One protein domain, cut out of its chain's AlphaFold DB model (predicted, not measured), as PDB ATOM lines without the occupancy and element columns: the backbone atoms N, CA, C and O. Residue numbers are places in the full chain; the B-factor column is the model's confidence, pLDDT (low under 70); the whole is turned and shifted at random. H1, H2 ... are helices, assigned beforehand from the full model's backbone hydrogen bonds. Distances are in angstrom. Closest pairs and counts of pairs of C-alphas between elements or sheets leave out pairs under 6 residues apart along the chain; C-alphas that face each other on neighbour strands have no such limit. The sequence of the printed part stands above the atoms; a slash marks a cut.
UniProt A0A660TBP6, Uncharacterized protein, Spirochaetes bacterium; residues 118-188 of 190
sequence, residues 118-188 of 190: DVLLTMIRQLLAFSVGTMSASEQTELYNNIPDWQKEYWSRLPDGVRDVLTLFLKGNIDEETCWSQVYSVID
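What this domain is: This is residues 118 to 188 of the 190 residues of an uncharacterized protein of Spirochaetes bacterium (UniProt A0A660TBP6). Look first for the longest helix, H1, in the middle of a loosely joined group of five: the helical hairpin of H4 and H5 lies on one side of it, the shorter helix H2 lies on the other, and H3 packs slantwise on H1. H2 touches no helix, and residues 144 to 149, of which 144 to 146 belong to H2, stick out. You will find 71 printed residues with five named helices, H1 to H5 in that order along the chain, and no named strand; the class is all helix. The whole is compact, with a radius of gyration of the C-alphas of 12.1 A, and spans 32 by 21 by 18 A.

Where its parts are: Find C-alpha 118 at (143.795, 140.142, 128.870); from there H1, residues 118 to 132, runs 21.1 A to C-alpha 132 at (130.424, 135.463, 113.254). Next comes H2, residues 137 to 146, 14.3 A long. H3 is residues 150 to 157 and measures 10.6 A. H4, residues 160 to 170, is 15.3 A long. H5, residues 176 to 187, runs 16.5 A and ends with C-alpha 187 at (144.038, 149.072, 124.146).

How they stand to each other: Start at H1, which touches H3 with residues 123 to 127 alone; the closest C-alphas, of Met 123 and Tyr 154, are 6.5 A apart. These two helices run opposite ways at a steep tilt of 49 degrees. H1 and H4 are close but not clearly touching, with their closest C-alphas, of Ser 131 and Leu 170, 7.7 A apart. H1 and H5 are near each other, with 9 pairs of C-alphas within 10 A. Look from there to the hairpin of H4 and H5: they touch, opposite ways at a shallow tilt of 4 degrees, and their closest C-alphas, of Val 162 and Val 183, are 5.8 A apart. On H2, find Gln 140: its C-alpha is 7.8 A from that of Phe 130, the closest pair of H1 and H2, which are close but not clearly touching. H2 is apart from H4 and H5. In H1, H2, H3, H4 and H5 every pair of O i and N i+4 is within hydrogen-bond range.

The domain as a whole: Go to Asn 145 and Asn 173 for the two C-alphas farthest apart, 32.9 A. The printed part has no cut, and the four links between the helices are tight. The mean pLDDT of the printed part is 81.3; look at residues 137 and 141, both in H2, for the two under 70.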
ATOM      1  N   ASP A 118     143.949 141.550 129.264       79.19
ATOM      2  CA  ASP A 118     143.795 140.142 128.870       79.19
ATOM      3  C   ASP A 118     142.332 139.670 128.927       79.19
ATOM      4  O   ASP A 118     141.844 138.953 128.048       79.19
ATOM      5  N   VAL A 119     141.600 140.114 129.953       83.88
ATOM      6  CA  VAL A 119     140.167 139.831 130.105       83.88
ATOM      7  C   VAL A 119     139.386 140.559 129.017       83.88
ATOM      8  O   VAL A 119     138.498 139.975 128.404       83.88
ATOM      9  N   LEU A 120     139.755 141.804 128.722       85.25
ATOM     10  CA  LEU A 120     139.120 142.605 127.684       85.25
ATOM     11  C   LEU A 120     139.306 141.985 126.288       85.25
ATOM     12  O   LEU A 120     138.340 141.870 125.539       85.25
ATOM     13  N   LEU A 121     140.509 141.499 125.968       84.75
ATOM     14  CA  LEU A 121     140.778 140.757 124.732       84.75
ATOM     15  C   LEU A 121     139.950 139.472 124.638       84.75
ATOM     16  O   LEU A 121     139.397 139.166 123.581       84.75
ATOM     17  N   THR A 122     139.828 138.741 125.746       87.19
ATOM     18  CA  THR A 122     139.013 137.520 125.807       87.19
ATOM     19  C   THR A 122     137.541 137.834 125.542       87.19
ATOM     20  O   THR A 122     136.912 137.180 124.710       87.19
ATOM     21  N   MET A 123     137.015 138.892 126.166       87.00
ATOM     22  CA  MET A 123     135.645 139.362 125.946       87.00
ATOM     23  C   MET A 123     135.395 139.735 124.482       87.00
ATOM     24  O   MET A 123     134.371 139.353 123.919       87.00
ATOM     25  N   ILE A 124     136.331 140.453 123.852       87.12
ATOM     26  CA  ILE A 124     136.240 140.827 122.434       87.12
ATOM     27  C   ILE A 124     136.238 139.578 121.551       87.12
ATOM     28  O   ILE A 124     135.400 139.459 120.662       87.12
ATOM     29  N   ARG A 125     137.134 138.621 121.815       85.06
ATOM     30  CA  ARG A 125     137.243 137.383 121.036       85.06
ATOM     31  C   ARG A 125     135.972 136.544 121.112       85.06
ATOM     32  O   ARG A 125     135.494 136.077 120.084       85.06
ATOM     33  N   GLN A 126     135.406 136.392 122.306       84.44
ATOM     34  CA  GLN A 126     134.144 135.682 122.514       84.44
ATOM     35  C   GLN A 126     132.980 136.399 121.830       84.44
ATOM     36  O   GLN A 126     132.167 135.769 121.158       84.44
ATOM     37  N   LEU A 127     132.920 137.728 121.933       84.12
ATOM     38  CA  LEU A 127     131.895 138.513 121.257       84.12
ATOM     39  C   LEU A 127     131.982 138.361 119.728       84.12
ATOM     40  O   LEU A 127     130.959 138.143 119.081       84.12
ATOM     41  N   LEU A 128     133.191 138.421 119.163       81.31
ATOM     42  CA  LEU A 128     133.422 138.227 117.734       81.31
ATOM     43  C   LEU A 128     133.062 136.805 117.292       81.31
ATOM     44  O   LEU A 128     132.293 136.645 116.345       81.31
ATOM     45  N   ALA A 129     133.519 135.782 118.016       75.12
ATOM     46  CA  ALA A 129     133.196 134.388 117.717       75.12
ATOM     47  C   ALA A 129     131.684 134.119 117.759       75.12
ATOM     48  O   ALA A 129     131.149 133.405 116.913       75.12
ATOM     49  N   PHE A 130     130.972 134.733 118.707       78.50
ATOM     50  CA  PHE A 130     129.515 134.675 118.756       78.50
ATOM     51  C   PHE A 130     128.878 135.389 117.557       78.50
ATOM     52  O   PHE A 130     128.010 134.828 116.896       78.50
ATOM     53  N   SER A 131     129.333 136.601 117.235       73.25
ATOM     54  CA  SER A 131     128.762 137.414 116.153       73.25
ATOM     55  C   SER A 131     128.979 136.844 114.745       73.25
ATOM     56  O   SER A 131     128.132 137.033 113.879       73.25
ATOM     57  N   VAL A 132     130.086 136.126 114.527       74.44
ATOM     58  CA  VAL A 132     130.424 135.463 113.254       74.44
ATOM     59  C   VAL A 132     129.899 134.016 113.222       74.44
ATOM     60  O   VAL A 132     129.959 133.351 112.193       74.44
ATOM     61  N   GLY A 133     129.342 133.517 114.331       74.50
ATOM     62  CA  GLY A 133     128.779 132.166 114.423       74.50
ATOM     63  C   GLY A 133     129.821 131.048 114.526       74.50
ATOM     64  O   GLY A 133     129.507 129.892 114.261       74.50
ATOM     65  N   THR A 134     131.060 131.364 114.910       71.88
ATOM     66  CA  THR A 134     132.149 130.387 115.089       71.88
ATOM     67  C   THR A 134     132.257 129.859 116.523       71.88
ATOM     68  O   THR A 134     133.031 128.938 116.785       71.88
ATOM     69  N   MET A 135     131.477 130.410 117.460       75.00
ATOM     70  CA  MET A 135     131.447 129.976 118.858       75.00
ATOM     71  C   MET A 135     130.698 128.649 119.034       75.00
ATOM     72  O   MET A 135     129.559 128.498 118.590       75.00
ATOM     73  N   SER A 136     131.305 127.712 119.767       73.00
ATOM     74  CA  SER A 136     130.696 126.408 120.051       73.00
ATOM     75  C   SER A 136     129.456 126.515 120.952       73.00
ATOM     76  O   SER A 136     129.366 127.393 121.810       73.00
ATOM     77  N   ALA A 137     128.519 125.572 120.823       68.06
ATOM     78  CA  ALA A 137     127.319 125.529 121.667       68.06
ATOM     79  C   ALA A 137     127.639 125.350 123.169       68.06
ATOM     80  O   ALA A 137     126.939 125.896 124.024       68.06
ATOM     81  N   SER A 138     128.717 124.623 123.497       72.81
ATOM     82  CA  SER A 138     129.181 124.447 124.883       72.81
ATOM     83  C   SER A 138     129.601 125.782 125.498       72.81
ATOM     84  O   SER A 138     129.171 126.120 126.596       72.81
ATOM     85  N   GLU A 139     130.379 126.571 124.758       71.00
ATOM     86  CA  GLU A 139     130.874 127.877 125.205       71.00
ATOM     87  C   GLU A 139     129.742 128.908 125.328       71.00
ATOM     88  O   GLU A 139     129.672 129.642 126.314       71.00
ATOM     89  N   GLN A 140     128.783 128.907 124.394       71.56
ATOM     90  CA  GLN A 140     127.578 129.741 124.502       71.56
ATOM     91  C   GLN A 140     126.761 129.412 125.760       71.56
ATOM     92  O   GLN A 140     126.292 130.318 126.454       71.56
ATOM     93  N   THR A 141     126.610 128.121 126.071       69.62
ATOM     94  CA  THR A 141     125.873 127.651 127.254       69.62
ATOM     95  C   THR A 141     126.579 128.058 128.545       69.62
ATOM     96  O   THR A 141     125.936 128.525 129.483       69.62
ATOM     97  N   GLU A 142     127.906 127.931 128.597       74.94
ATOM     98  CA  GLU A 142     128.707 128.369 129.741       74.94
ATOM     99  C   GLU A 142     128.595 129.878 129.972       74.94
ATOM    100  O   GLU A 142     128.342 130.304 131.102       74.94
ATOM    101  N   LEU A 143     128.720 130.691 128.922       80.50
ATOM    102  CA  LEU A 143     128.595 132.144 129.031       80.50
ATOM    103  C   LEU A 143     127.205 132.559 129.512       80.50
ATOM    104  O   LEU A 143     127.098 133.382 130.418       80.50
ATOM    105  N   TYR A 144     126.149 131.949 128.971       75.88
ATOM    106  CA  TYR A 144     124.774 132.245 129.371       75.88
ATOM    107  C   TYR A 144     124.485 131.859 130.830       75.88
ATOM    108  O   TYR A 144     123.831 132.610 131.554       75.88
ATOM    109  N   ASN A 145     124.999 130.711 131.282       74.62
ATOM    110  CA  ASN A 145     124.810 130.238 132.655       74.62
ATOM    111  C   ASN A 145     125.544 131.106 133.684       74.62
ATOM    112  O   ASN A 145     125.041 131.303 134.789       74.62
ATOM    113  N   ASN A 146     126.731 131.612 133.336       75.06
ATOM    114  CA  ASN A 146     127.539 132.430 134.240       75.06
ATOM    115  C   ASN A 146     127.147 133.914 134.210       75.06
ATOM    116  O   ASN A 146     127.235 134.596 135.230       75.06
ATOM    117  N   ILE A 147     126.739 134.427 133.046       79.19
ATOM    118  CA  ILE A 147     126.434 135.841 132.827       79.19
ATOM    119  C   ILE A 147     125.148 135.945 131.984       79.19
ATOM    120  O   ILE A 147     125.186 135.891 130.752       79.19
ATOM    121  N   PRO A 148     123.982 136.133 132.624       79.12
ATOM    122  CA  PRO A 148     122.755 136.466 131.910       79.12
ATOM    123  C   PRO A 148     122.939 137.761 131.105       79.12
ATOM    124  O   PRO A 148     123.511 138.723 131.615       79.12
ATOM    125  N   ASP A 149     122.468 137.794 129.856       82.12
ATOM    126  CA  ASP A 149     122.656 138.928 128.929       82.12
ATOM    127  C   ASP A 149     124.134 139.323 128.687       82.12
ATOM    128  O   ASP A 149     124.450 140.500 128.466       82.12
ATOM    129  N   TRP A 150     125.055 138.348 128.697       83.00
ATOM    130  CA  TRP A 150     126.501 138.590 128.591       83.00
ATOM    131  C   TRP A 150     126.915 139.477 127.415       83.00
ATOM    132  O   TRP A 150     127.832 140.279 127.574       83.00
ATOM    133  N   GLN A 151     126.229 139.419 126.265       81.94
ATOM    134  CA  GLN A 151     126.559 140.272 125.117       81.94
ATOM    135  C   GLN A 151     126.389 141.761 125.448       81.94
ATOM    136  O   GLN A 151     127.243 142.578 125.102       81.94
ATOM    137  N   LYS A 152     125.301 142.127 126.143       82.56
ATOM    138  CA  LYS A 152     125.036 143.517 126.553       82.56
ATOM    139  C   LYS A 152     126.010 143.960 127.636       82.56
ATOM    140  O   LYS A 152     126.528 145.075 127.571       82.56
ATOM    141  N   GLU A 153     126.278 143.085 128.601       83.06
ATOM    142  CA  GLU A 153     127.252 143.341 129.662       83.06
ATOM    143  C   GLU A 153     128.651 143.567 129.087       83.06
ATOM    144  O   GLU A 153     129.303 144.549 129.444       83.06
ATOM    145  N   TYR A 154     129.088 142.727 128.147       86.44
ATOM    146  CA  TYR A 154     130.389 142.854 127.496       86.44
ATOM    147  C   TYR A 154     130.456 144.155 126.707       86.44
ATOM    148  O   TYR A 154     131.349 144.961 126.951       86.44
ATOM    149  N   TRP A 155     129.460 144.419 125.856       83.00
ATOM    150  CA  TRP A 155     129.395 145.642 125.057       83.00
ATOM    151  C   TRP A 155     129.463 146.913 125.911       83.00
ATOM    152  O   TRP A 155     130.170 147.856 125.566       83.00
ATOM    153  N   SER A 156     128.779 146.930 127.059       83.38
ATOM    154  CA  SER A 156     128.763 148.086 127.967       83.38
ATOM    155  C   SER A 156     130.107 148.379 128.641       83.38
ATOM    156  O   SER A 156     130.329 149.501 129.096       83.38
ATOM    157  N   ARG A 157     130.996 147.382 128.717       82.81
ATOM    158  CA  ARG A 157     132.315 147.477 129.362       82.81
ATOM    159  C   ARG A 157     133.440 147.779 128.378       82.81
ATOM    160  O   ARG A 157     134.541 148.101 128.813       82.81
ATOM    161  N   LEU A 158     133.182 147.673 127.075       83.69
ATOM    162  CA  LEU A 158     134.174 147.972 126.050       83.69
ATOM    163  C   LEU A 158     134.389 149.493 125.919       83.69
ATOM    164  O   LEU A 158     133.407 150.251 125.878       83.69
ATOM    165  N   PRO A 159     135.648 149.952 125.791       85.38
ATOM    166  CA  PRO A 159     135.962 151.330 125.429       85.38
ATOM    167  C   PRO A 159     135.247 151.743 124.141       85.38
ATOM    168  O   PRO A 159     135.058 150.915 123.246       85.38
ATOM    169  N   ASP A 160     134.873 153.020 124.026       81.38
ATOM    170  CA  ASP A 160     134.171 153.535 122.840       81.38
ATOM    171  C   ASP A 160     134.964 153.258 121.550       81.38
ATOM    172  O   ASP A 160     134.407 152.713 120.602       81.38
ATOM    173  N   GLY A 161     136.287 153.475 121.565       85.12
ATOM    174  CA  GLY A 161     137.146 153.188 120.410       85.12
ATOM    175  C   GLY A 161     137.131 151.716 119.980       85.12
ATOM    176  O   GLY A 161     137.142 151.425 118.791       85.12
ATOM    177  N   VAL A 162     137.024 150.772 120.924       88.25
ATOM    178  CA  VAL A 162     136.903 149.342 120.591       88.25
ATOM    179  C   VAL A 162     135.531 149.053 119.984       88.25
ATOM    180  O   VAL A 162     135.438 148.336 118.991       88.25
ATOM    181  N   ARG A 163     134.453 149.622 120.541       85.50
ATOM    182  CA  ARG A 163     133.093 149.445 120.000       85.50
ATOM    183  C   ARG A 163     132.971 149.954 118.566       85.50
ATOM    184  O   ARG A 163     132.302 149.305 117.758       85.50
ATOM    185  N   ASP A 164     133.629 151.063 118.245       85.50
ATOM    186  CA  ASP A 164     133.643 151.626 116.894       85.50
ATOM    187  C   ASP A 164     134.331 150.680 115.901       85.50
ATOM    188  O   ASP A 164     133.751 150.350 114.863       85.50
ATOM    189  N   VAL A 165     135.512 150.159 116.254       88.25
ATOM    190  CA  VAL A 165     136.262 149.188 115.434       88.25
ATOM    191  C   VAL A 165     135.453 147.911 115.206       88.25
ATOM    192  O   VAL A 165     135.283 147.476 114.066       88.25
ATOM    193  N   LEU A 166     134.876 147.339 116.268       84.75
ATOM    194  CA  LEU A 166     134.041 146.141 116.150       84.75
ATOM    195  C   LEU A 166     132.812 146.398 115.278       84.75
ATOM    196  O   LEU A 166     132.443 145.558 114.463       84.75
ATOM    197  N   THR A 167     132.193 147.574 115.385       83.75
ATOM    198  CA  THR A 167     131.057 147.942 114.531       83.75
ATOM    199  C   THR A 167     131.459 148.023 113.054       83.75
ATOM    200  O   THR A 167     130.667 147.638 112.193       83.75
ATOM    201  N   LEU A 168     132.666 148.507 112.738       80.25
ATOM    202  CA  LEU A 168     133.189 148.525 111.366       80.25
ATOM    203  C   LEU A 168     133.411 147.107 110.831       80.25
ATOM    204  O   LEU A 168     133.005 146.822 109.704       80.25
ATOM    205  N   PHE A 169     133.989 146.221 111.643       80.00
ATOM    206  CA  PHE A 169     134.203 144.821 111.281       80.00
ATOM    207  C   PHE A 169     132.878 144.085 111.043       80.00
ATOM    208  O   PHE A 169     132.682 143.482 109.993       80.00
ATOM    209  N   LEU A 170     131.911 144.220 111.956       77.44
ATOM    210  CA  LEU A 170     130.592 143.583 111.844       77.44
ATOM    211  C   LEU A 170     129.772 144.077 110.644       77.44
ATOM    212  O   LEU A 170     128.895 143.368 110.158       77.44
ATOM    213  N   LYS A 171     130.045 145.292 110.155       81.62
ATOM    214  CA  LYS A 171     129.454 145.833 108.919       81.62
ATOM    215  C   LYS A 171     130.183 145.382 107.649       81.62
ATOM    216  O   LYS A 171     129.719 145.704 106.560       81.62
ATOM    217  N   GLY A 172     131.305 144.673 107.776       80.69
ATOM    218  CA  GLY A 172     132.151 144.250 106.659       80.69
ATOM    219  C   GLY A 172     132.991 145.376 106.051       80.69
ATOM    220  O   GLY A 172     133.444 145.248 104.918       80.69
ATOM    221  N   ASN A 173     133.188 146.488 106.771       75.69
ATOM    222  CA  ASN A 173     133.979 147.622 106.279       75.69
ATOM    223  C   ASN A 173     135.491 147.400 106.418       75.69
ATOM    224  O   ASN A 173     136.267 148.064 105.736       75.69
ATOM    225  N   ILE A 174     135.898 146.517 107.330       84.06
ATOM    226  CA  ILE A 174     137.290 146.134 107.582       84.06
ATOM    227  C   ILE A 174     137.368 144.614 107.729       84.06
ATOM    228  O   ILE A 174     136.387 143.981 108.125       84.06
ATOM    229  N   ASP A 175     138.521 144.038 107.405       83.56
ATOM    230  CA  ASP A 175     138.796 142.616 107.595       83.56
ATOM    231  C   ASP A 175     139.257 142.306 109.030       83.56
ATOM    232  O   ASP A 175     139.415 143.192 109.875       83.56
ATOM    233  N   GLU A 176     139.424 141.017 109.326       80.75
ATOM    234  CA  GLU A 176     139.775 140.540 110.666       80.75
ATOM    235  C   GLU A 176     141.159 141.043 111.109       80.75
ATOM    236  O   GLU A 176     141.317 141.478 112.250       80.75
ATOM    237  N   GLU A 177     142.141 141.054 110.206       86.19
ATOM    238  CA  GLU A 177     143.497 141.534 110.489       86.19
ATOM    239  C   GLU A 177     143.501 143.030 110.844       86.19
ATOM    240  O   GLU A 177     144.050 143.430 111.876       86.19
ATOM    241  N   THR A 178     142.803 143.854 110.053       87.31
ATOM    242  CA  THR A 178     142.653 145.290 110.320       87.31
ATOM    243  C   THR A 178     141.878 145.540 111.615       87.31
ATOM    244  O   THR A 178     142.235 146.441 112.379       87.31
ATOM    245  N   CYS A 179     140.845 144.739 111.899       86.06
ATOM    246  CA  CYS A 179     140.084 144.824 113.144       86.06
ATOM    247  C   CYS A 179     140.987 144.607 114.363       86.06
ATOM    248  O   CYS A 179     141.014 145.446 115.263       86.06
ATOM    249  N   TRP A 180     141.764 143.522 114.391       88.44
ATOM    250  CA  TRP A 180     142.641 143.225 115.525       88.44
ATOM    251  C   TRP A 180     143.764 144.251 115.683       88.44
ATOM    252  O   TRP A 180     144.017 144.688 116.802       88.44
ATOM    253  N   SER A 181     144.375 144.705 114.584       89.62
ATOM    254  CA  SER A 181     145.396 145.760 114.624       89.62
ATOM    255  C   SER A 181     144.872 147.048 115.280       89.62
ATOM    256  O   SER A 181     145.515 147.602 116.174       89.62
ATOM    257  N   GLN A 182     143.665 147.487 114.909       88.69
ATOM    258  CA  GLN A 182     143.044 148.672 115.504       88.69
ATOM    259  C   GLN A 182     142.629 148.446 116.964       88.69
ATOM    260  O   GLN A 182     142.795 149.341 117.790       88.69
ATOM    261  N   VAL A 183     142.141 147.251 117.316       88.31
ATOM    262  CA  VAL A 183     141.823 146.891 118.707       88.31
ATOM    263  C   VAL A 183     143.070 146.964 119.597       88.31
ATOM    264  O   VAL A 183     143.002 147.567 120.668       88.31
ATOM    265  N   TYR A 184     144.208 146.412 119.163       87.88
ATOM    266  CA  TYR A 184     145.461 146.479 119.927       87.88
ATOM    267  C   TYR A 184     145.948 147.917 120.117       87.88
ATOM    268  O   TYR A 184     146.288 148.297 121.237       87.88
ATOM    269  N   SER A 185     145.870 148.737 119.064       87.38
ATOM    270  CA  SER A 185     146.214 150.161 119.133       87.38
ATOM    271  C   SER A 185     145.335 150.931 120.128       87.38
ATOM    272  O   SER A 185     145.837 151.744 120.897       87.38
ATOM    273  N   VAL A 186     144.029 150.646 120.183       84.00
ATOM    274  CA  VAL A 186     143.103 151.306 121.124       84.00
ATOM    275  C   VAL A 186     143.329 150.867 122.577       84.00
ATOM    276  O   VAL A 186     143.085 151.644 123.500       84.00
ATOM    277  N   ILE A 187     143.778 149.628 122.803       81.81
ATOM    278  CA  ILE A 187     144.038 149.072 124.146       81.81
ATOM    279  C   ILE A 187     145.471 149.399 124.629       81.81
ATOM    280  O   ILE A 187     145.836 149.076 125.768       81.81
ATOM    281  N   ASP A 188     146.264 150.097 123.807       77.25
ATOM    282  CA  ASP A 188     147.654 150.467 124.098       77.25
ATOM    283  C   ASP A 188     148.495 149.213 124.408       77.25
ATOM    284  O   ASP A 188     149.113 149.074 125.467       77.25
TER     285      ASP A 188